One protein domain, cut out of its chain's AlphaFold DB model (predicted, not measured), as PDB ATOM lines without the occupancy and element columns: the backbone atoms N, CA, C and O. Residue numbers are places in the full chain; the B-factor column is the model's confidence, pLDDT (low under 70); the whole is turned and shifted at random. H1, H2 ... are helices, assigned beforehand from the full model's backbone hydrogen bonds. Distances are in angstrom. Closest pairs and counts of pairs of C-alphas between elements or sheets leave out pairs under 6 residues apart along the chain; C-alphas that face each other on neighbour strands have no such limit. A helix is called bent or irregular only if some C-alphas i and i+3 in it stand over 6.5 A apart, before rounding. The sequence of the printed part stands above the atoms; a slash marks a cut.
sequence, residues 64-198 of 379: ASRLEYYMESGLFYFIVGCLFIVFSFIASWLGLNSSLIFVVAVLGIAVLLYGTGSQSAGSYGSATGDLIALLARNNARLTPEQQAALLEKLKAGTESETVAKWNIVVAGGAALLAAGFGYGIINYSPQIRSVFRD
ATOM      1  N   ALA A  64     225.311 251.476 264.188       73.06
ATOM      2  CA  ALA A  64     226.530 251.775 264.944       73.06
ATOM      3  C   ALA A  64     226.405 253.039 265.823       73.06
ATOM      4  O   ALA A  64     226.892 253.048 266.952       73.06
ATOM      5  N   SER A  65     225.642 254.045 265.388       73.38
ATOM      6  CA  SER A  65     225.475 255.299 266.131       73.38
ATOM      7  C   SER A  65     224.641 255.138 267.406       73.38
ATOM      8  O   SER A  65     224.639 256.018 268.260       73.38
ATOM      9  N   ARG A  66     223.878 254.041 267.547       79.19
ATOM     10  CA  ARG A  66     223.100 253.782 268.771       79.19
ATOM     11  C   ARG A  66     223.999 253.357 269.924       79.19
ATOM     12  O   ARG A  66     223.707 253.708 271.062       79.19
ATOM     13  N   LEU A  67     225.058 252.600 269.628       81.25
ATOM     14  CA  LEU A  67     226.032 252.195 270.636       81.25
ATOM     15  C   LEU A  67     226.873 253.397 271.066       81.25
ATOM     16  O   LEU A  67     227.056 253.592 272.259       81.25
ATOM     17  N   GLU A  68     227.300 254.226 270.110       83.00
ATOM     18  CA  GLU A  68     228.009 255.482 270.384       83.00
ATOM     19  C   GLU A  68     227.162 256.402 271.269       83.00
ATOM     20  O   GLU A  68     227.606 256.787 272.344       83.00
ATOM     21  N   TYR A  69     225.889 256.622 270.917       79.19
ATOM     22  CA  TYR A  69     224.979 257.437 271.730       79.19
ATOM     23  C   TYR A  69     224.762 256.873 273.145       79.19
ATOM     24  O   TYR A  69     224.586 257.620 274.107       79.19
ATOM     25  N   TYR A  70     224.766 255.544 273.298       82.94
ATOM     26  CA  TYR A  70     224.673 254.915 274.614       82.94
ATOM     27  C   TYR A  70     225.980 255.039 275.406       82.94
ATOM     28  O   TYR A  70     225.928 255.360 276.590       82.94
ATOM     29  N   MET A  71     227.136 254.835 274.772       85.75
ATOM     30  CA  MET A  71     228.455 255.003 275.395       85.75
ATOM     31  C   MET A  71     228.728 256.455 275.798       85.75
ATOM     32  O   MET A  71     229.401 256.689 276.795       85.75
ATOM     33  N   GLU A  72     228.154 257.417 275.079       83.06
ATOM     34  CA  GLU A  72     228.185 258.840 275.428       83.06
ATOM     35  C   GLU A  72     227.171 259.216 276.523       83.06
ATOM     36  O   GLU A  72     227.223 260.316 277.077       83.06
ATOM     37  N   SER A  73     226.245 258.319 276.879       82.81
ATOM     38  CA  SER A  73     225.227 258.612 277.886       82.81
ATOM     39  C   SER A  73     225.815 258.627 279.303       82.81
ATOM     40  O   SER A  73     226.568 257.740 279.703       82.81
ATOM     41  N   GLY A  74     225.400 259.594 280.129       84.88
ATOM     42  CA  GLY A  74     225.792 259.649 281.546       84.88
ATOM     43  C   GLY A  74     225.430 258.375 282.327       84.88
ATOM     44  O   GLY A  74     226.173 257.954 283.215       84.88
ATOM     45  N   LEU A  75     224.332 257.710 281.943       84.50
ATOM     46  CA  LEU A  75     223.893 256.441 282.526       84.50
ATOM     47  C   LEU A  75     224.903 255.311 282.288       84.50
ATOM     48  O   LEU A  75     225.134 254.508 283.190       84.50
ATOM     49  N   PHE A  76     225.518 255.249 281.104       89.12
ATOM     50  CA  PHE A  76     226.555 254.261 280.814       89.12
ATOM     51  C   PHE A  76     227.742 254.425 281.762       89.12
ATOM     52  O   PHE A  76     228.119 253.469 282.440       89.12
ATOM     53  N   TYR A  77     228.268 255.645 281.896       89.56
ATOM     54  CA  TYR A  77     229.354 255.929 282.835       89.56
ATOM     55  C   TYR A  77     228.954 255.626 284.283       89.56
ATOM     56  O   TYR A  77     229.744 255.054 285.026       89.56
ATOM     57  N   PHE A  78     227.711 255.916 284.677       87.75
ATOM     58  CA  PHE A  78     227.215 255.547 286.002       87.75
ATOM     59  C   PHE A  78     227.282 254.029 286.240       87.75
ATOM     60  O   PHE A  78     227.828 253.578 287.246       87.75
ATOM     61  N   ILE A  79     226.787 253.222 285.294       90.56
ATOM     62  CA  ILE A  79     226.816 251.755 285.396       90.56
ATOM     63  C   ILE A  79     228.259 251.237 285.418       90.56
ATOM     64  O   ILE A  79     228.594 250.399 286.254       90.56
ATOM     65  N   VAL A  80     229.125 251.747 284.540       94.62
ATOM     66  CA  VAL A  80     230.537 251.345 284.468       94.62
ATOM     67  C   VAL A  80     231.281 251.680 285.761       94.62
ATOM     68  O   VAL A  80     232.018 250.845 286.282       94.62
ATOM     69  N   GLY A  81     231.067 252.867 286.329       93.19
ATOM     70  CA  GLY A  81     231.687 253.233 287.599       93.19
ATOM     71  C   GLY A  81     231.165 252.393 288.774       93.19
ATOM     72  O   GLY A  81     231.964 251.941 289.596       93.19
ATOM     73  N   CYS A  82     229.867 252.063 288.804       92.31
ATOM     74  CA  CYS A  82     229.314 251.083 289.747       92.31
ATOM     75  C   CYS A  82     229.973 249.702 289.601       92.31
ATOM     76  O   CYS A  82     230.326 249.090 290.608       92.31
ATOM     77  N   LEU A  83     230.190 249.225 288.369       95.56
ATOM     78  CA  LEU A  83     230.888 247.961 288.116       95.56
ATOM     79  C   LEU A  83     232.323 247.984 288.653       95.56
ATOM     80  O   LEU A  83     232.739 247.005 289.266       95.56
ATOM     81  N   PHE A  84     233.060 249.089 288.503       95.88
ATOM     82  CA  PHE A  84     234.398 249.220 289.091       95.88
ATOM     83  C   PHE A  84     234.383 249.198 290.622       95.88
ATOM     84  O   PHE A  84     235.257 248.574 291.226       95.88
ATOM     85  N   ILE A  85     233.394 249.821 291.265       92.69
ATOM     86  CA  ILE A  85     233.259 249.773 292.729       92.69
ATOM     87  C   ILE A  85     232.925 248.354 293.198       92.69
ATOM     88  O   ILE A  85     233.573 247.848 294.114       92.69
ATOM     89  N   VAL A  86     231.965 247.682 292.554       93.75
ATOM     90  CA  VAL A  86     231.608 246.289 292.874       93.75
ATOM     91  C   VAL A  86     232.799 245.361 292.644       93.75
ATOM     92  O   VAL A  86     233.100 244.525 293.493       93.75
ATOM     93  N   PHE A  87     233.525 245.538 291.540       95.44
ATOM     94  CA  PHE A  87     234.745 244.787 291.269       95.44
ATOM     95  C   PHE A  87     235.805 245.027 292.347       95.44
ATOM     96  O   PHE A  87     236.390 244.067 292.834       95.44
ATOM     97  N   SER A  88     236.015 246.275 292.774       93.50
ATOM     98  CA  SER A  88     236.956 246.611 293.854       93.50
ATOM     99  C   SER A  88     236.558 245.952 295.176       93.50
ATOM    100  O   SER A  88     237.411 245.433 295.894       93.50
ATOM    101  N   PHE A  89     235.258 245.908 295.474       90.81
ATOM    102  CA  PHE A  89     234.727 245.222 296.649       90.81
ATOM    103  C   PHE A  89     234.989 243.709 296.597       90.81
ATOM    104  O   PHE A  89     235.518 243.147 297.555       90.81
ATOM    105  N   ILE A  90     234.703 243.055 295.467       92.75
ATOM    106  CA  ILE A  90     234.970 241.618 295.276       92.75
ATOM    107  C   ILE A  90     236.480 241.332 295.316       92.75
ATOM    108  O   ILE A  90     236.918 240.389 295.972       92.75
ATOM    109  N   ALA A  91     237.293 242.163 294.662       91.31
ATOM    110  CA  ALA A  91     238.749 242.052 294.651       91.31
ATOM    111  C   ALA A  91     239.347 242.156 296.063       91.31
ATOM    112  O   ALA A  91     240.273 241.415 296.392       91.31
ATOM    113  N   SER A  92     238.774 243.017 296.912       87.62
ATOM    114  CA  SER A  92     239.145 243.121 298.325       87.62
ATOM    115  C   SER A  92     238.850 241.850 299.111       87.62
ATOM    116  O   SER A  92     239.637 241.494 299.983       87.62
ATOM    117  N   TRP A  93     237.753 241.152 298.812       87.56
ATOM    118  CA  TRP A  93     237.434 239.871 299.454       87.56
ATOM    119  C   TRP A  93     238.373 238.744 299.018       87.56
ATOM    120  O   TRP A  93     238.639 237.833 299.795       87.56
ATOM    121  N   LEU A  94     238.895 238.814 297.793       91.75
ATOM    122  CA  LEU A  94     239.843 237.840 297.252       91.75
ATOM    123  C   LEU A  94     241.292 238.059 297.722       91.75
ATOM    124  O   LEU A  94     242.158 237.264 297.367       91.75
ATOM    125  N   GLY A  95     241.574 239.115 298.495       83.12
ATOM    126  CA  GLY A  95     242.927 239.417 298.971       83.12
ATOM    127  C   GLY A  95     243.893 239.849 297.862       83.12
ATOM    128  O   GLY A  95     245.092 239.604 297.962       83.12
ATOM    129  N   LEU A  96     243.385 240.464 296.783       87.88
ATOM    130  CA  LEU A  96     244.236 241.086 295.764       87.88
ATOM    131  C   LEU A  96     244.999 242.291 296.346       87.88
ATOM    132  O   LEU A  96     244.657 242.804 297.409       87.88
ATOM    133  N   ASN A  97     246.026 242.765 295.631       82.25
ATOM    134  CA  ASN A  97     246.862 243.887 296.071       82.25
ATOM    135  C   ASN A  97     246.020 245.116 296.449       82.25
ATOM    136  O   ASN A  97     245.331 245.701 295.605       82.25
ATOM    137  N   SER A  98     246.145 245.547 297.702       79.62
ATOM    138  CA  SER A  98     245.366 246.633 298.297       79.62
ATOM    139  C   SER A  98     245.506 247.962 297.536       79.62
ATOM    140  O   SER A  98     244.535 248.706 297.379       79.62
ATOM    141  N   SER A  99     246.693 248.239 296.985       80.31
ATOM    142  CA  SER A  99     246.962 249.426 296.163       80.31
ATOM    143  C   SER A  99     246.181 249.429 294.844       80.31
ATOM    144  O   SER A  99     245.611 250.452 294.466       80.31
ATOM    145  N   LEU A 100     246.101 248.284 294.161       83.69
ATOM    146  CA  LEU A 100     245.350 248.141 292.914       83.69
ATOM    147  C   LEU A 100     243.849 248.288 293.168       83.69
ATOM    148  O   LEU A 100     243.180 249.015 292.438       83.69
ATOM    149  N   ILE A 101     243.335 247.662 294.231       88.00
ATOM    150  CA  ILE A 101     241.929 247.790 294.643       88.00
ATOM    151  C   ILE A 101     241.577 249.257 294.895       88.00
ATOM    152  O   ILE A 101     240.553 249.736 294.412       88.00
ATOM    153  N   PHE A 102     242.440 249.988 295.605       86.56
ATOM    154  CA  PHE A 102     242.234 251.409 295.853       86.56
ATOM    155  C   PHE A 102     242.167 252.220 294.552       86.56
ATOM    156  O   PHE A 102     241.247 253.017 294.380       86.56
ATOM    157  N   VAL A 103     243.101 252.003 293.620       89.06
ATOM    158  CA  VAL A 103     243.111 252.716 292.330       89.06
ATOM    159  C   VAL A 103     241.842 252.427 291.531       89.06
ATOM    160  O   VAL A 103     241.241 253.359 291.000       89.06
ATOM    161  N   VAL A 104     241.391 251.170 291.478       91.94
ATOM    162  CA  VAL A 104     240.158 250.804 290.763       91.94
ATOM    163  C   VAL A 104     238.922 251.403 291.438       91.94
ATOM    164  O   VAL A 104     238.030 251.891 290.744       91.94
ATOM    165  N   ALA A 105     238.882 251.457 292.772       91.25
ATOM    166  CA  ALA A 105     237.787 252.084 293.507       91.25
ATOM    167  C   ALA A 105     237.722 253.595 293.238       91.25
ATOM    168  O   ALA A 105     236.655 254.121 292.920       91.25
ATOM    169  N   VAL A 106     238.863 254.291 293.302       89.94
ATOM    170  CA  VAL A 106     238.958 255.729 293.000       89.94
ATOM    171  C   VAL A 106     238.600 256.008 291.541       89.94
ATOM    172  O   VAL A 106     237.861 256.953 291.270       89.94
ATOM    173  N   LEU A 107     239.054 255.169 290.606       92.81
ATOM    174  CA  LEU A 107     238.675 255.258 289.197       92.81
ATOM    175  C   LEU A 107     237.161 255.073 289.017       92.81
ATOM    176  O   LEU A 107     236.532 255.858 288.314       92.81
ATOM    177  N   GLY A 108     236.563 254.087 289.690       93.25
ATOM    178  CA  GLY A 108     235.117 253.861 289.677       93.25
ATOM    179  C   GLY A 108     234.328 255.070 290.178       93.25
ATOM    180  O   GLY A 108     233.360 255.481 289.537       93.25
ATOM    181  N   ILE A 109     234.785 255.698 291.266       89.25
ATOM    182  CA  ILE A 109     234.200 256.941 291.792       89.25
ATOM    183  C   ILE A 109     234.358 258.089 290.788       89.25
ATOM    184  O   ILE A 109     233.394 258.804 290.534       89.25
ATOM    185  N   ALA A 110     235.534 258.260 290.181       88.81
ATOM    186  CA  ALA A 110     235.764 259.307 289.184       88.81
ATOM    187  C   ALA A 110     234.845 259.146 287.960       88.81
ATOM    188  O   ALA A 110     234.249 260.120 287.502       88.81
ATOM    189  N   VAL A 111     234.666 257.915 287.474       89.81
ATOM    190  CA  VAL A 111     233.756 257.597 286.363       89.81
ATOM    191  C   VAL A 111     232.290 257.831 286.758       89.81
ATOM    192  O   VAL A 111     231.527 258.384 285.965       89.81
ATOM    193  N   LEU A 112     231.895 257.504 287.994       88.38
ATOM    194  CA  LEU A 112     230.568 257.833 288.531       88.38
ATOM    195  C   LEU A 112     230.325 259.345 288.592       88.38
ATOM    196  O   LEU A 112     229.268 259.822 288.177       88.38
ATOM    197  N   LEU A 113     231.302 260.113 289.075       84.31
ATOM    198  CA  LEU A 113     231.231 261.578 289.131       84.31
ATOM    199  C   LEU A 113     231.182 262.206 287.731       84.31
ATOM    200  O   LEU A 113     230.503 263.212 287.519       84.31
ATOM    201  N   TYR A 114     231.858 261.600 286.757       84.56
ATOM    202  CA  TYR A 114     231.754 262.003 285.359       84.56
ATOM    203  C   TYR A 114     230.346 261.735 284.801       84.56
ATOM    204  O   TYR A 114     229.708 262.647 284.271       84.56
ATOM    205  N   GLY A 115     229.816 260.521 284.999       82.44
ATOM    206  CA  GLY A 115     228.486 260.116 284.525       82.44
ATOM    207  C   GLY A 115     227.320 260.886 285.151       82.44
ATOM    208  O   GLY A 115     226.323 261.151 284.481       82.44
ATOM    209  N   THR A 116     227.464 261.305 286.411       78.50
ATOM    210  CA  THR A 116     226.472 262.119 287.142       78.50
ATOM    211  C   THR A 116     226.502 263.608 286.783       78.50
ATOM    212  O   THR A 116     225.642 264.363 287.229       78.50
ATOM    213  N   GLY A 117     227.407 264.027 285.894       61.12
ATOM    214  CA  GLY A 117     227.172 265.220 285.090       61.12
ATOM    215  C   GLY A 117     227.859 266.503 285.529       61.12
ATOM    216  O   GLY A 117     227.285 267.575 285.357       61.12
ATOM    217  N   SER A 118     229.129 266.444 285.934       57.22
ATOM    218  CA  SER A 118     229.959 267.663 285.906       57.22
ATOM    219  C   SER A 118     230.146 268.232 284.483       57.22
ATOM    220  O   SER A 118     230.461 269.410 284.341       57.22
ATOM    221  N   GLN A 119     229.896 267.439 283.428       55.62
ATOM    222  CA  GLN A 119     229.979 267.883 282.025       55.62
ATOM    223  C   GLN A 119     228.683 267.686 281.212       55.62
ATOM    224  O   GLN A 119     228.371 268.505 280.348       55.62
ATOM    225  N   SER A 120     227.862 266.669 281.508       50.06
ATOM    226  CA  SER A 120     226.601 266.434 280.779       50.06
ATOM    227  C   SER A 120     225.498 267.445 281.128       50.06
ATOM    228  O   SER A 120     224.708 267.803 280.254       50.06
ATOM    229  N   ALA A 121     225.489 267.998 282.348       51.50
ATOM    230  CA  ALA A 121     224.553 269.057 282.737       51.50
ATOM    231  C   ALA A 121     224.738 270.350 281.914       51.50
ATOM    232  O   ALA A 121     223.773 271.081 281.698       51.50
ATOM    233  N   GLY A 122     225.947 270.604 281.397       48.78
ATOM    234  CA  GLY A 122     226.211 271.713 280.473       48.78
ATOM    235  C   GLY A 122     225.739 271.438 279.041       48.78
ATOM    236  O   GLY A 122     225.245 272.342 278.369       48.78
ATOM    237  N   SER A 123     225.826 270.186 278.580       51.47
ATOM    238  CA  SER A 123     225.474 269.809 277.203       51.47
ATOM    239  C   SER A 123     223.961 269.733 276.970       51.47
ATOM    240  O   SER A 123     223.472 270.252 275.964       51.47
ATOM    241  N   TYR A 124     223.180 269.206 277.924       51.50
ATOM    242  CA  TYR A 124     221.715 269.157 277.782       51.50
ATOM    243  C   TYR A 124     221.053 270.547 277.808       51.50
ATOM    244  O   TYR A 124     219.986 270.720 277.223       51.50
ATOM    245  N   GLY A 125     221.700 271.552 278.411       49.78
ATOM    246  CA  GLY A 125     221.292 272.957 278.291       49.78
ATOM    247  C   GLY A 125     221.697 273.606 276.960       49.78
ATOM    248  O   GLY A 125     221.063 274.571 276.527       49.78
ATOM    249  N   SER A 126     222.712 273.067 276.273       50.66
ATOM    250  CA  SER A 126     223.191 273.614 275.000       50.66
ATOM    251  C   SER A 126     222.243 273.336 273.842       50.66
ATOM    252  O   SER A 126     222.153 274.171 272.968       50.66
ATOM    253  N   ALA A 127     221.443 272.264 273.844       56.66
ATOM    254  CA  ALA A 127     220.446 272.076 272.784       56.66
ATOM    255  C   ALA A 127     219.411 273.214 272.781       56.66
ATOM    256  O   ALA A 127     219.000 273.688 271.726       56.66
ATOM    257  N   THR A 128     219.025 273.707 273.961       57.56
ATOM    258  CA  THR A 128     218.161 274.886 274.088       57.56
ATOM    259  C   THR A 128     218.940 276.170 273.807       57.56
ATOM    260  O   THR A 128     218.412 277.050 273.138       57.56
ATOM    261  N   GLY A 129     220.194 276.273 274.255       59.88
ATOM    262  CA  GLY A 129     221.079 277.414 273.990       59.88
ATOM    263  C   GLY A 129     221.418 277.607 272.509       59.88
ATOM    264  O   GLY A 129     221.309 278.718 272.009       59.88
ATOM    265  N   ASP A 130     221.733 276.534 271.792       64.19
ATOM    266  CA  ASP A 130     221.986 276.483 270.353       64.19
ATOM    267  C   ASP A 130     220.699 276.684 269.567       64.19
ATOM    268  O   ASP A 130     220.726 277.374 268.553       64.19
ATOM    269  N   LEU A 131     219.553 276.166 270.028       63.16
ATOM    270  CA  LEU A 131     218.265 276.478 269.406       63.16
ATOM    271  C   LEU A 131     217.912 277.959 269.592       63.16
ATOM    272  O   LEU A 131     217.453 278.585 268.644       63.16
ATOM    273  N   ILE A 132     218.159 278.536 270.773       66.56
ATOM    274  CA  ILE A 132     217.978 279.968 271.053       66.56
ATOM    275  C   ILE A 132     218.978 280.800 270.246       66.56
ATOM    276  O   ILE A 132     218.592 281.829 269.701       66.56
ATOM    277  N   ALA A 133     220.227 280.358 270.102       71.81
ATOM    278  CA  ALA A 133     221.242 281.029 269.297       71.81
ATOM    279  C   ALA A 133     220.920 280.943 267.796       71.81
ATOM    280  O   ALA A 133     221.041 281.939 267.084       71.81
ATOM    281  N   LEU A 134     220.435 279.797 267.311       71.50
ATOM    282  CA  LEU A 134     219.951 279.606 265.941       71.50
ATOM    283  C   LEU A 134     218.677 280.411 265.675       71.50
ATOM    284  O   LEU A 134     218.549 281.011 264.608       71.50
ATOM    285  N   LEU A 135     217.757 280.479 266.640       67.44
ATOM    286  CA  LEU A 135     216.571 281.331 266.574       67.44
ATOM    287  C   LEU A 135     216.965 282.803 266.565       67.44
ATOM    288  O   LEU A 135     216.518 283.523 265.685       67.44
ATOM    289  N   ALA A 136     217.850 283.255 267.453       71.25
ATOM    290  CA  ALA A 136     218.350 284.629 267.468       71.25
ATOM    291  C   ALA A 136     219.035 284.999 266.142       71.25
ATOM    292  O   ALA A 136     218.842 286.103 265.636       71.25
ATOM    293  N   ARG A 137     219.765 284.056 265.534       77.38
ATOM    294  CA  ARG A 137     220.416 284.241 264.231       77.38
ATOM    295  C   ARG A 137     219.422 284.299 263.064       77.38
ATOM    296  O   ARG A 137     219.653 285.047 262.119       77.38
ATOM    297  N   ASN A 138     218.315 283.557 263.131       72.81
ATOM    298  CA  ASN A 138     217.270 283.539 262.097       72.81
ATOM    299  C   ASN A 138     216.150 284.578 262.317       72.81
ATOM    300  O   ASN A 138     215.442 284.934 261.372       72.81
ATOM    301  N   ASN A 139     216.014 285.122 263.529       61.12
ATOM    302  CA  ASN A 139     214.979 286.085 263.916       61.12
ATOM    303  C   ASN A 139     215.107 287.452 263.233       61.12
ATOM    304  O   ASN A 139     214.159 288.231 263.290       61.12
ATOM    305  N   ALA A 140     216.191 287.718 262.498       59.69
ATOM    306  CA  ALA A 140     216.289 288.884 261.616       59.69
ATOM    307  C   ALA A 140     215.220 288.909 260.497       59.69
ATOM    308  O   ALA A 140     215.092 289.914 259.802       59.69
ATOM    309  N   ARG A 141     214.456 287.821 260.298       67.06
ATOM    310  CA  ARG A 141     213.405 287.717 259.269       67.06
ATOM    311  C   ARG A 141     211.985 287.471 259.786       67.06
ATOM    312  O   ARG A 141     211.069 287.458 258.970       67.06
ATOM    313  N   LEU A 142     211.779 287.260 261.086       74.00
ATOM    314  CA  LEU A 142     210.439 286.989 261.621       74.00
ATOM    315  C   LEU A 142     209.759 288.277 262.085       74.00
ATOM    316  O   LEU A 142     210.384 289.126 262.719       74.00
ATOM    317  N   THR A 143     208.463 288.398 261.795       83.94
ATOM    318  CA  THR A 143     207.644 289.504 262.293       83.94
ATOM    319  C   THR A 143     207.491 289.415 263.818       83.94
ATOM    320  O   THR A 143     207.509 288.312 264.379       83.94
ATOM    321  N   PRO A 144     207.324 290.551 264.519       84.75
ATOM    322  CA  PRO A 144     207.236 290.580 265.983       84.75
ATOM    323  C   PRO A 144     206.114 289.694 266.556       84.75
ATOM    324  O   PRO A 144     206.286 289.108 267.623       84.75
ATOM    325  N   GLU A 145     205.006 289.500 265.832       83.38
ATOM    326  CA  GLU A 145     203.935 288.574 266.243       83.38
ATOM    327  C   GLU A 145     204.367 287.101 266.218       83.38
ATOM    328  O   GLU A 145     204.040 286.339 267.129       83.38
ATOM    329  N   GLN A 146     205.141 286.684 265.211       82.94
ATOM    330  CA  GLN A 146     205.637 285.309 265.139       82.94
ATOM    331  C   GLN A 146     206.687 285.043 266.217       82.94
ATOM    332  O   GLN A 146     206.719 283.950 266.779       82.94
ATOM    333  N   GLN A 147     207.504 286.049 266.547       80.44
ATOM    334  CA  GLN A 147     208.442 285.964 267.664       80.44
ATOM    335  C   GLN A 147     207.703 285.778 268.997       80.44
ATOM    336  O   GLN A 147     208.086 284.908 269.777       80.44
ATOM    337  N   ALA A 148     206.613 286.518 269.235       82.38
ATOM    338  CA  ALA A 148     205.811 286.388 270.452       82.38
ATOM    339  C   ALA A 148     205.151 285.001 270.577       82.38
ATOM    340  O   ALA A 148     205.275 284.362 271.620       82.38
ATOM    341  N   ALA A 149     204.543 284.487 269.502       81.56
ATOM    342  CA  ALA A 149     203.893 283.172 269.503       81.56
ATOM    343  C   ALA A 149     204.887 282.003 269.668       81.56
ATOM    344  O   ALA A 149     204.569 280.975 270.271       81.56
ATOM    345  N   LEU A 150     206.108 282.135 269.141       76.31
ATOM    346  CA  LEU A 150     207.153 281.113 269.268       76.31
ATOM    347  C   LEU A 150     207.794 281.146 270.661       76.31
ATOM    348  O   LEU A 150     208.074 280.096 271.237       76.31
ATOM    349  N   LEU A 151     207.941 282.341 271.240       77.69
ATOM    350  CA  LEU A 151     208.386 282.529 272.621       77.69
ATOM    351  C   LEU A 151     207.344 282.018 273.628       77.69
ATOM    352  O   LEU A 151     207.714 281.427 274.641       77.69
ATOM    353  N   GLU A 152     206.053 282.167 273.327       80.44
ATOM    354  CA  GLU A 152     204.962 281.567 274.100       80.44
ATOM    355  C   GLU A 152     204.973 280.035 273.994       80.44
ATOM    356  O   GLU A 152     204.888 279.359 275.013       80.44
ATOM    357  N   LYS A 153     205.197 279.463 272.801       74.50
ATOM    358  CA  LYS A 153     205.354 278.005 272.633       74.50
ATOM    359  C   LYS A 153     206.604 277.441 273.304       74.50
ATOM    360  O   LYS A 153     206.556 276.321 273.796       74.50
ATOM    361  N   LEU A 154     207.703 278.193 273.361       69.62
ATOM    362  CA  LEU A 154     208.902 277.805 274.111       69.62
ATOM    363  C   LEU A 154     208.660 277.856 275.625       69.62
ATOM    364  O   LEU A 154     209.074 276.940 276.326       69.62
ATOM    365  N   LYS A 155     207.932 278.868 276.117       72.06
ATOM    366  CA  LYS A 155     207.489 278.958 277.521       72.06
ATOM    367  C   LYS A 155     206.408 277.934 277.892       72.06
ATOM    368  O   LYS A 155     206.301 277.551 279.051       72.06
ATOM    369  N   ALA A 156     205.603 277.485 276.936       67.81
ATOM    370  CA  ALA A 156     204.635 276.409 277.142       67.81
ATOM    371  C   ALA A 156     205.289 275.021 277.011       67.81
ATOM    372  O   ALA A 156     204.887 274.081 277.683       67.81
ATOM    373  N   GLY A 157     206.337 274.902 276.188       57.88
ATOM    374  CA  GLY A 157     207.163 273.703 276.030       57.88
ATOM    375  C   GLY A 157     208.184 273.491 277.151       57.88
ATOM    376  O   GLY A 157     208.818 272.438 277.206       57.88
ATOM    377  N   THR A 158     208.324 274.435 278.086       52.50
ATOM    378  CA  THR A 158     209.087 274.263 279.332       52.50
ATOM    379  C   THR A 158     208.377 273.373 280.365       52.50
ATOM    380  O   THR A 158     208.508 273.581 281.565       52.50
ATOM    381  N   GLU A 159     207.789 272.253 279.929       50.59
ATOM    382  CA  GLU A 159     207.723 271.023 280.747       50.59
ATOM    383  C   GLU A 159     209.128 270.391 280.966       50.59
ATOM    384  O   GLU A 159     209.287 269.280 281.472       50.59
ATOM    385  N   SER A 160     210.185 271.157 280.667       51.84
ATOM    386  CA  SER A 160     211.570 271.029 281.137       51.84
ATOM    387  C   SER A 160     211.723 270.935 282.664       51.84
ATOM    388  O   SER A 160     212.831 270.674 283.141       51.84
ATOM    389  N   GLU A 161     210.664 271.141 283.451       58.06
ATOM    390  CA  GLU A 161     210.706 270.962 284.904       58.06
ATOM    391  C   GLU A 161     211.156 269.538 285.279       58.06
ATOM    392  O   GLU A 161     211.883 269.349 286.252       58.06
ATOM    393  N   THR A 162     210.804 268.536 284.465       61.66
ATOM    394  CA  THR A 162     211.231 267.143 284.663       61.66
ATOM    395  C   THR A 162     212.744 266.976 284.511       61.66
ATOM    396  O   THR A 162     213.379 266.374 285.376       61.66
ATOM    397  N   VAL A 163     213.354 267.563 283.477       58.53
ATOM    398  CA  VAL A 163     214.806 267.478 283.228       58.53
ATOM    399  C   VAL A 163     215.597 268.234 284.298       58.53
ATOM    400  O   VAL A 163     216.596 267.724 284.808       58.53
ATOM    401  N   ALA A 164     215.120 269.415 284.708       62.91
ATOM    402  CA  ALA A 164     215.736 270.179 285.792       62.91
ATOM    403  C   ALA A 164     215.675 269.422 287.132       62.91
ATOM    404  O   ALA A 164     216.680 269.340 287.841       62.91
ATOM    405  N   LYS A 165     214.528 268.801 287.452       68.69
ATOM    406  CA  LYS A 165     214.358 267.966 288.652       68.69
ATOM    407  C   LYS A 165     215.313 266.768 288.650       68.69
ATOM    408  O   LYS A 165     215.940 266.505 289.674       68.69
ATOM    409  N   TRP A 166     215.487 266.087 287.516       65.00
ATOM    410  CA  TRP A 166     216.419 264.959 287.407       65.00
ATOM    411  C   TRP A 166     217.877 265.370 287.634       65.00
ATOM    412  O   TRP A 166     218.574 264.709 288.401       65.00
ATOM    413  N   ASN A 167     218.328 266.488 287.059       62.59
ATOM    414  CA  ASN A 167     219.699 266.970 287.267       62.59
ATOM    415  C   ASN A 167     219.978 267.324 288.735       62.59
ATOM    416  O   ASN A 167     221.047 267.006 289.252       62.59
ATOM    417  N   ILE A 168     219.007 267.931 289.429       72.25
ATOM    418  CA  ILE A 168     219.128 268.258 290.857       72.25
ATOM    419  C   ILE A 168     219.240 266.984 291.703       72.25
ATOM    420  O   ILE A 168     220.097 266.906 292.583       72.25
ATOM    421  N   VAL A 169     218.414 265.969 291.425       73.31
ATOM    422  CA  VAL A 169     218.447 264.689 292.154       73.31
ATOM    423  C   VAL A 169     219.779 263.968 291.940       73.31
ATOM    424  O   VAL A 169     220.376 263.480 292.900       73.31
ATOM    425  N   VAL A 170     220.281 263.942 290.703       66.94
ATOM    426  CA  VAL A 170     221.555 263.290 290.365       66.94
ATOM    427  C   VAL A 170     222.739 264.009 291.020       66.94
ATOM    428  O   VAL A 170     223.573 263.358 291.652       66.94
ATOM    429  N   ALA A 171     222.785 265.342 290.954       70.38
ATOM    430  CA  ALA A 171     223.824 266.133 291.612       70.38
ATOM    431  C   ALA A 171     223.791 265.972 293.144       70.38
ATOM    432  O   ALA A 171     224.838 265.830 293.778       70.38
ATOM    433  N   GLY A 172     222.594 265.924 293.741       75.69
ATOM    434  CA  GLY A 172     222.416 265.665 295.171       75.69
ATOM    435  C   GLY A 172     222.928 264.283 295.594       75.69
ATOM    436  O   GLY A 172     223.611 264.162 296.611       75.69
ATOM    437  N   GLY A 173     222.670 263.250 294.786       73.62
ATOM    438  CA  GLY A 173     223.193 261.901 295.017       73.62
ATOM    439  C   GLY A 173     224.724 261.840 294.966       73.62
ATOM    440  O   GLY A 173     225.346 261.254 295.853       73.62
ATOM    441  N   ALA A 174     225.342 262.499 293.982       73.00
ATOM    442  CA  ALA A 174     226.798 262.577 293.866       73.00
ATOM    443  C   ALA A 174     227.440 263.304 295.062       73.00
ATOM    444  O   ALA A 174     228.447 262.836 295.595       73.00
ATOM    445  N   ALA A 175     226.836 264.401 295.531       72.00
ATOM    446  CA  ALA A 175     227.308 265.131 296.705       72.00
ATOM    447  C   ALA A 175     227.251 264.276 297.983       72.00
ATOM    448  O   ALA A 175     228.205 264.272 298.762       72.00
ATOM    449  N   LEU A 176     226.174 263.506 298.179       79.75
ATOM    450  CA  LEU A 176     226.051 262.580 299.310       79.75
ATOM    451  C   LEU A 176     227.079 261.446 299.245       79.75
ATOM    452  O   LEU A 176     227.687 261.121 300.263       79.75
ATOM    453  N   LEU A 177     227.318 260.875 298.060       76.50
ATOM    454  CA  LEU A 177     228.352 259.854 297.870       76.50
ATOM    455  C   LEU A 177     229.753 260.411 298.133       76.50
ATOM    456  O   LEU A 177     230.539 259.770 298.827       76.50
ATOM    457  N   ALA A 178     230.056 261.613 297.639       77.50
ATOM    458  CA  ALA A 178     231.329 262.280 297.892       77.50
ATOM    459  C   ALA A 178     231.526 262.582 299.386       77.50
ATOM    460  O   ALA A 178     232.605 262.339 299.926       77.50
ATOM    461  N   ALA A 179     230.479 263.047 300.075       76.44
ATOM    462  CA  ALA A 179     230.507 263.275 301.517       76.44
ATOM    463  C   ALA A 179     230.708 261.966 302.298       76.44
ATOM    464  O   ALA A 179     231.547 261.914 303.195       76.44
ATOM    465  N   GLY A 180     229.996 260.895 301.931       85.44
ATOM    466  CA  GLY A 180     230.149 259.571 302.538       85.44
ATOM    467  C   GLY A 180     231.540 258.978 302.313       85.44
ATOM    468  O   GLY A 180     232.152 258.463 303.247       85.44
ATOM    469  N   PHE A 181     232.084 259.115 301.104       82.06
ATOM    470  CA  PHE A 181     233.446 258.698 300.780       82.06
ATOM    471  C   PHE A 181     234.490 259.507 301.557       82.06
ATOM    472  O   PHE A 181     235.391 258.925 302.157       82.06
ATOM    473  N   GLY A 182     234.342 260.833 301.614       79.88
ATOM    474  CA  GLY A 182     235.209 261.706 302.407       79.88
ATOM    475  C   GLY A 182     235.169 261.362 303.896       79.88
ATOM    476  O   GLY A 182     236.216 261.221 304.527       79.88
ATOM    477  N   TYR A 183     233.973 261.130 304.446       87.50
ATOM    478  CA  TYR A 183     233.790 260.654 305.818       87.50
ATOM    479  C   TYR A 183     234.467 259.296 306.045       87.50
ATOM    480  O   TYR A 183     235.126 259.096 307.068       87.50
ATOM    481  N   GLY A 184     234.353 258.380 305.080       81.38
ATOM    482  CA  GLY A 184     235.046 257.096 305.085       81.38
ATOM    483  C   GLY A 184     236.565 257.260 305.122       81.38
ATOM    484  O   GLY A 184     237.213 256.716 306.008       81.38
ATOM    485  N   ILE A 185     237.146 258.070 304.233       80.75
ATOM    486  CA  ILE A 185     238.595 258.324 304.217       80.75
ATOM    487  C   ILE A 185     239.079 258.886 305.553       80.75
ATOM    488  O   ILE A 185     240.114 258.450 306.050       80.75
ATOM    489  N   ILE A 186     238.356 259.843 306.137       79.38
ATOM    490  CA  ILE A 186     238.771 260.489 307.388       79.38
ATOM    491  C   ILE A 186     238.763 259.475 308.540       79.38
ATOM    492  O   ILE A 186     239.778 259.320 309.225       79.38
ATOM    493  N   ASN A 187     237.657 258.746 308.720       86.12
ATOM    494  CA  ASN A 187     237.510 257.804 309.832       86.12
ATOM    495  C   ASN A 187     238.354 256.540 309.669       86.12
ATOM    496  O   ASN A 187     238.879 256.031 310.656       86.12
ATOM    497  N   TYR A 188     238.523 256.058 308.435       85.62
ATOM    498  CA  TYR A 188     239.318 254.866 308.140       85.62
ATOM    499  C   TYR A 188     240.760 255.189 307.724       85.62
ATOM    500  O   TYR A 188     241.494 254.314 307.262       85.62
ATOM    501  N   SER A 189     241.210 256.435 307.908       77.06
ATOM    502  CA  SER A 189     242.574 256.851 307.564       77.06
ATOM    503  C   SER A 189     243.681 255.977 308.182       77.06
ATOM    504  O   SER A 189     244.682 255.760 307.491       77.06
ATOM    505  N   PRO A 190     243.555 255.401 309.403       76.06
ATOM    506  CA  PRO A 190     244.568 254.491 309.939       76.06
ATOM    507  C   PRO A 190     244.636 253.160 309.180       76.06
ATOM    508  O   PRO A 190     245.741 252.707 308.883       76.06
ATOM    509  N   GLN A 191     243.491 252.560 308.820       79.06
ATOM    510  CA  GLN A 191     243.466 251.313 308.039       79.06
ATOM    511  C   GLN A 191     243.890 251.547 306.582       79.06
ATOM    512  O   GLN A 191     244.574 250.726 305.978       79.06
ATOM    513  N   ILE A 192     243.541 252.700 306.011       75.06
ATOM    514  CA  ILE A 192     244.008 253.089 304.677       75.06
ATOM    515  C   ILE A 192     245.533 253.267 304.697       75.06
ATOM    516  O   ILE A 192     246.233 252.777 303.813       75.06
ATOM    517  N   ARG A 193     246.083 253.900 305.741       71.38
ATOM    518  CA  ARG A 193     247.538 253.976 305.932       71.38
ATOM    519  C   ARG A 193     248.177 252.605 306.101       71.38
ATOM    520  O   ARG A 193     249.293 252.449 305.629       71.38
ATOM    521  N   SER A 194     247.528 251.638 306.755       68.38
ATOM    522  CA  SER A 194     248.090 250.285 306.855       68.38
ATOM    523  C   SER A 194     248.117 249.577 305.500       68.38
ATOM    524  O   SER A 194     249.115 248.951 305.185       68.38
ATOM    525  N   VAL A 195     247.093 249.774 304.665       67.31
ATOM    526  CA  VAL A 195     247.047 249.279 303.275       67.31
ATOM    527  C   VAL A 195     248.190 249.836 302.417       67.31
ATOM    528  O   VAL A 195     248.780 249.119 301.619       67.31
ATOM    529  N   PHE A 196     248.544 251.111 302.586       65.00
ATOM    530  CA  PHE A 196     249.698 251.702 301.891       65.00
ATOM    531  C   PHE A 196     251.033 251.495 302.617       65.00
ATOM    532  O   PHE A 196     252.087 251.826 302.076       65.00
ATOM    533  N   ARG A 197     251.003 250.945 303.835       65.81
ATOM    534  CA  ARG A 197     252.189 250.484 304.565       65.81
ATOM    535  C   ARG A 197     252.628 249.084 304.142       65.81
ATOM    536  O   ARG A 197     253.607 248.612 304.698       65.81
ATOM    537  N   ASP A 198     252.015 248.486 303.117       54.41
ATOM    538  CA  ASP A 198     252.534 247.279 302.448       54.41
ATOM    539  C   ASP A 198     253.904 247.500 301.765       54.41
ATOM    540  O   ASP A 198     254.470 246.583 301.172       54.41
TER     541      ASP A 198
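Overview. This is residues 64 to 198 of the 379 residues of an uncharacterized protein of Azospirillum brasilense (UniProt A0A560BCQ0). A long, thin loop of helices: the longest helix, H6, with H5 before it, makes one long side, H3 and H4 follow end to end along the other, and the contacts between the two sides are few. H2 folds back along H3 as a helical hairpin, H7 turns from the end of H6 toward Ser 98 of H3, and H1, residues 64 to 71, sticks out. The printed part has 135 residues, with seven named helices, H1 to H7 in order, and no named strand: all helix. It is extended, with a radius of gyration of the C-alphas of 22.1 A and spans of 73 by 37 by 21 A.

Along the chain. H6, residues 161 to 187, is 38.9 A long and begins at C-alpha 161 (210.706, 270.962, 284.904). H5 is residues 144 to 156, 18.2 A, and H7 residues 189 to 196, 10.5 A, ending at C-alpha 196 (249.698, 251.702, 301.891). H4, residues 120 to 141, 33.0 A, has a kink of 30 degrees near residue 128 and is only just irregular, C-alphas 137 and 140 being 6.7 A apart. H3, residues 98 to 118, 28.9 A, is irregular, with C-alphas 115 and 118 7.8 A apart. H2 is residues 74 to 93, 29.1 A; H1 is residues 64 to 71, 11.1 A, from C-alpha 64 (226.530, 251.775, 264.944).

Arrangement. H6 touches H3 with residues 167 to 174 alone, closest at the C-alphas of Thr 116 and Val 170, 6.0 A, at a shallow tilt of 24 degrees, opposite ways. H3, the hub, touches H2, its hairpin partner, closest at the C-alphas of Gly 74 and Gly 115, 4.0 A. H3 touches H7 with residues 98 to 99 alone, the closest C-alphas being those of Ser 98 and Val 195, 5.9 A. H4 and H5 are close but not clearly touching, the C-alphas of Asn 139 and Gln 147 being closest at 7.5 A. H1 and H3 are apart. Every O i to N i+4 pair is within hydrogen-bond range in H1, H2, H5, H6 and H7, against 15 of 17 in H3 and 13 of 18 in H4.

Size, cuts and confidence. The two C-alphas farthest apart are those of Thr 143 and Asp 198, 73.6 A. The printed part has no cut, and its links are tight. Low confidence, under 70, includes residues 117 to 132, 156 to 167 and 194 to 198.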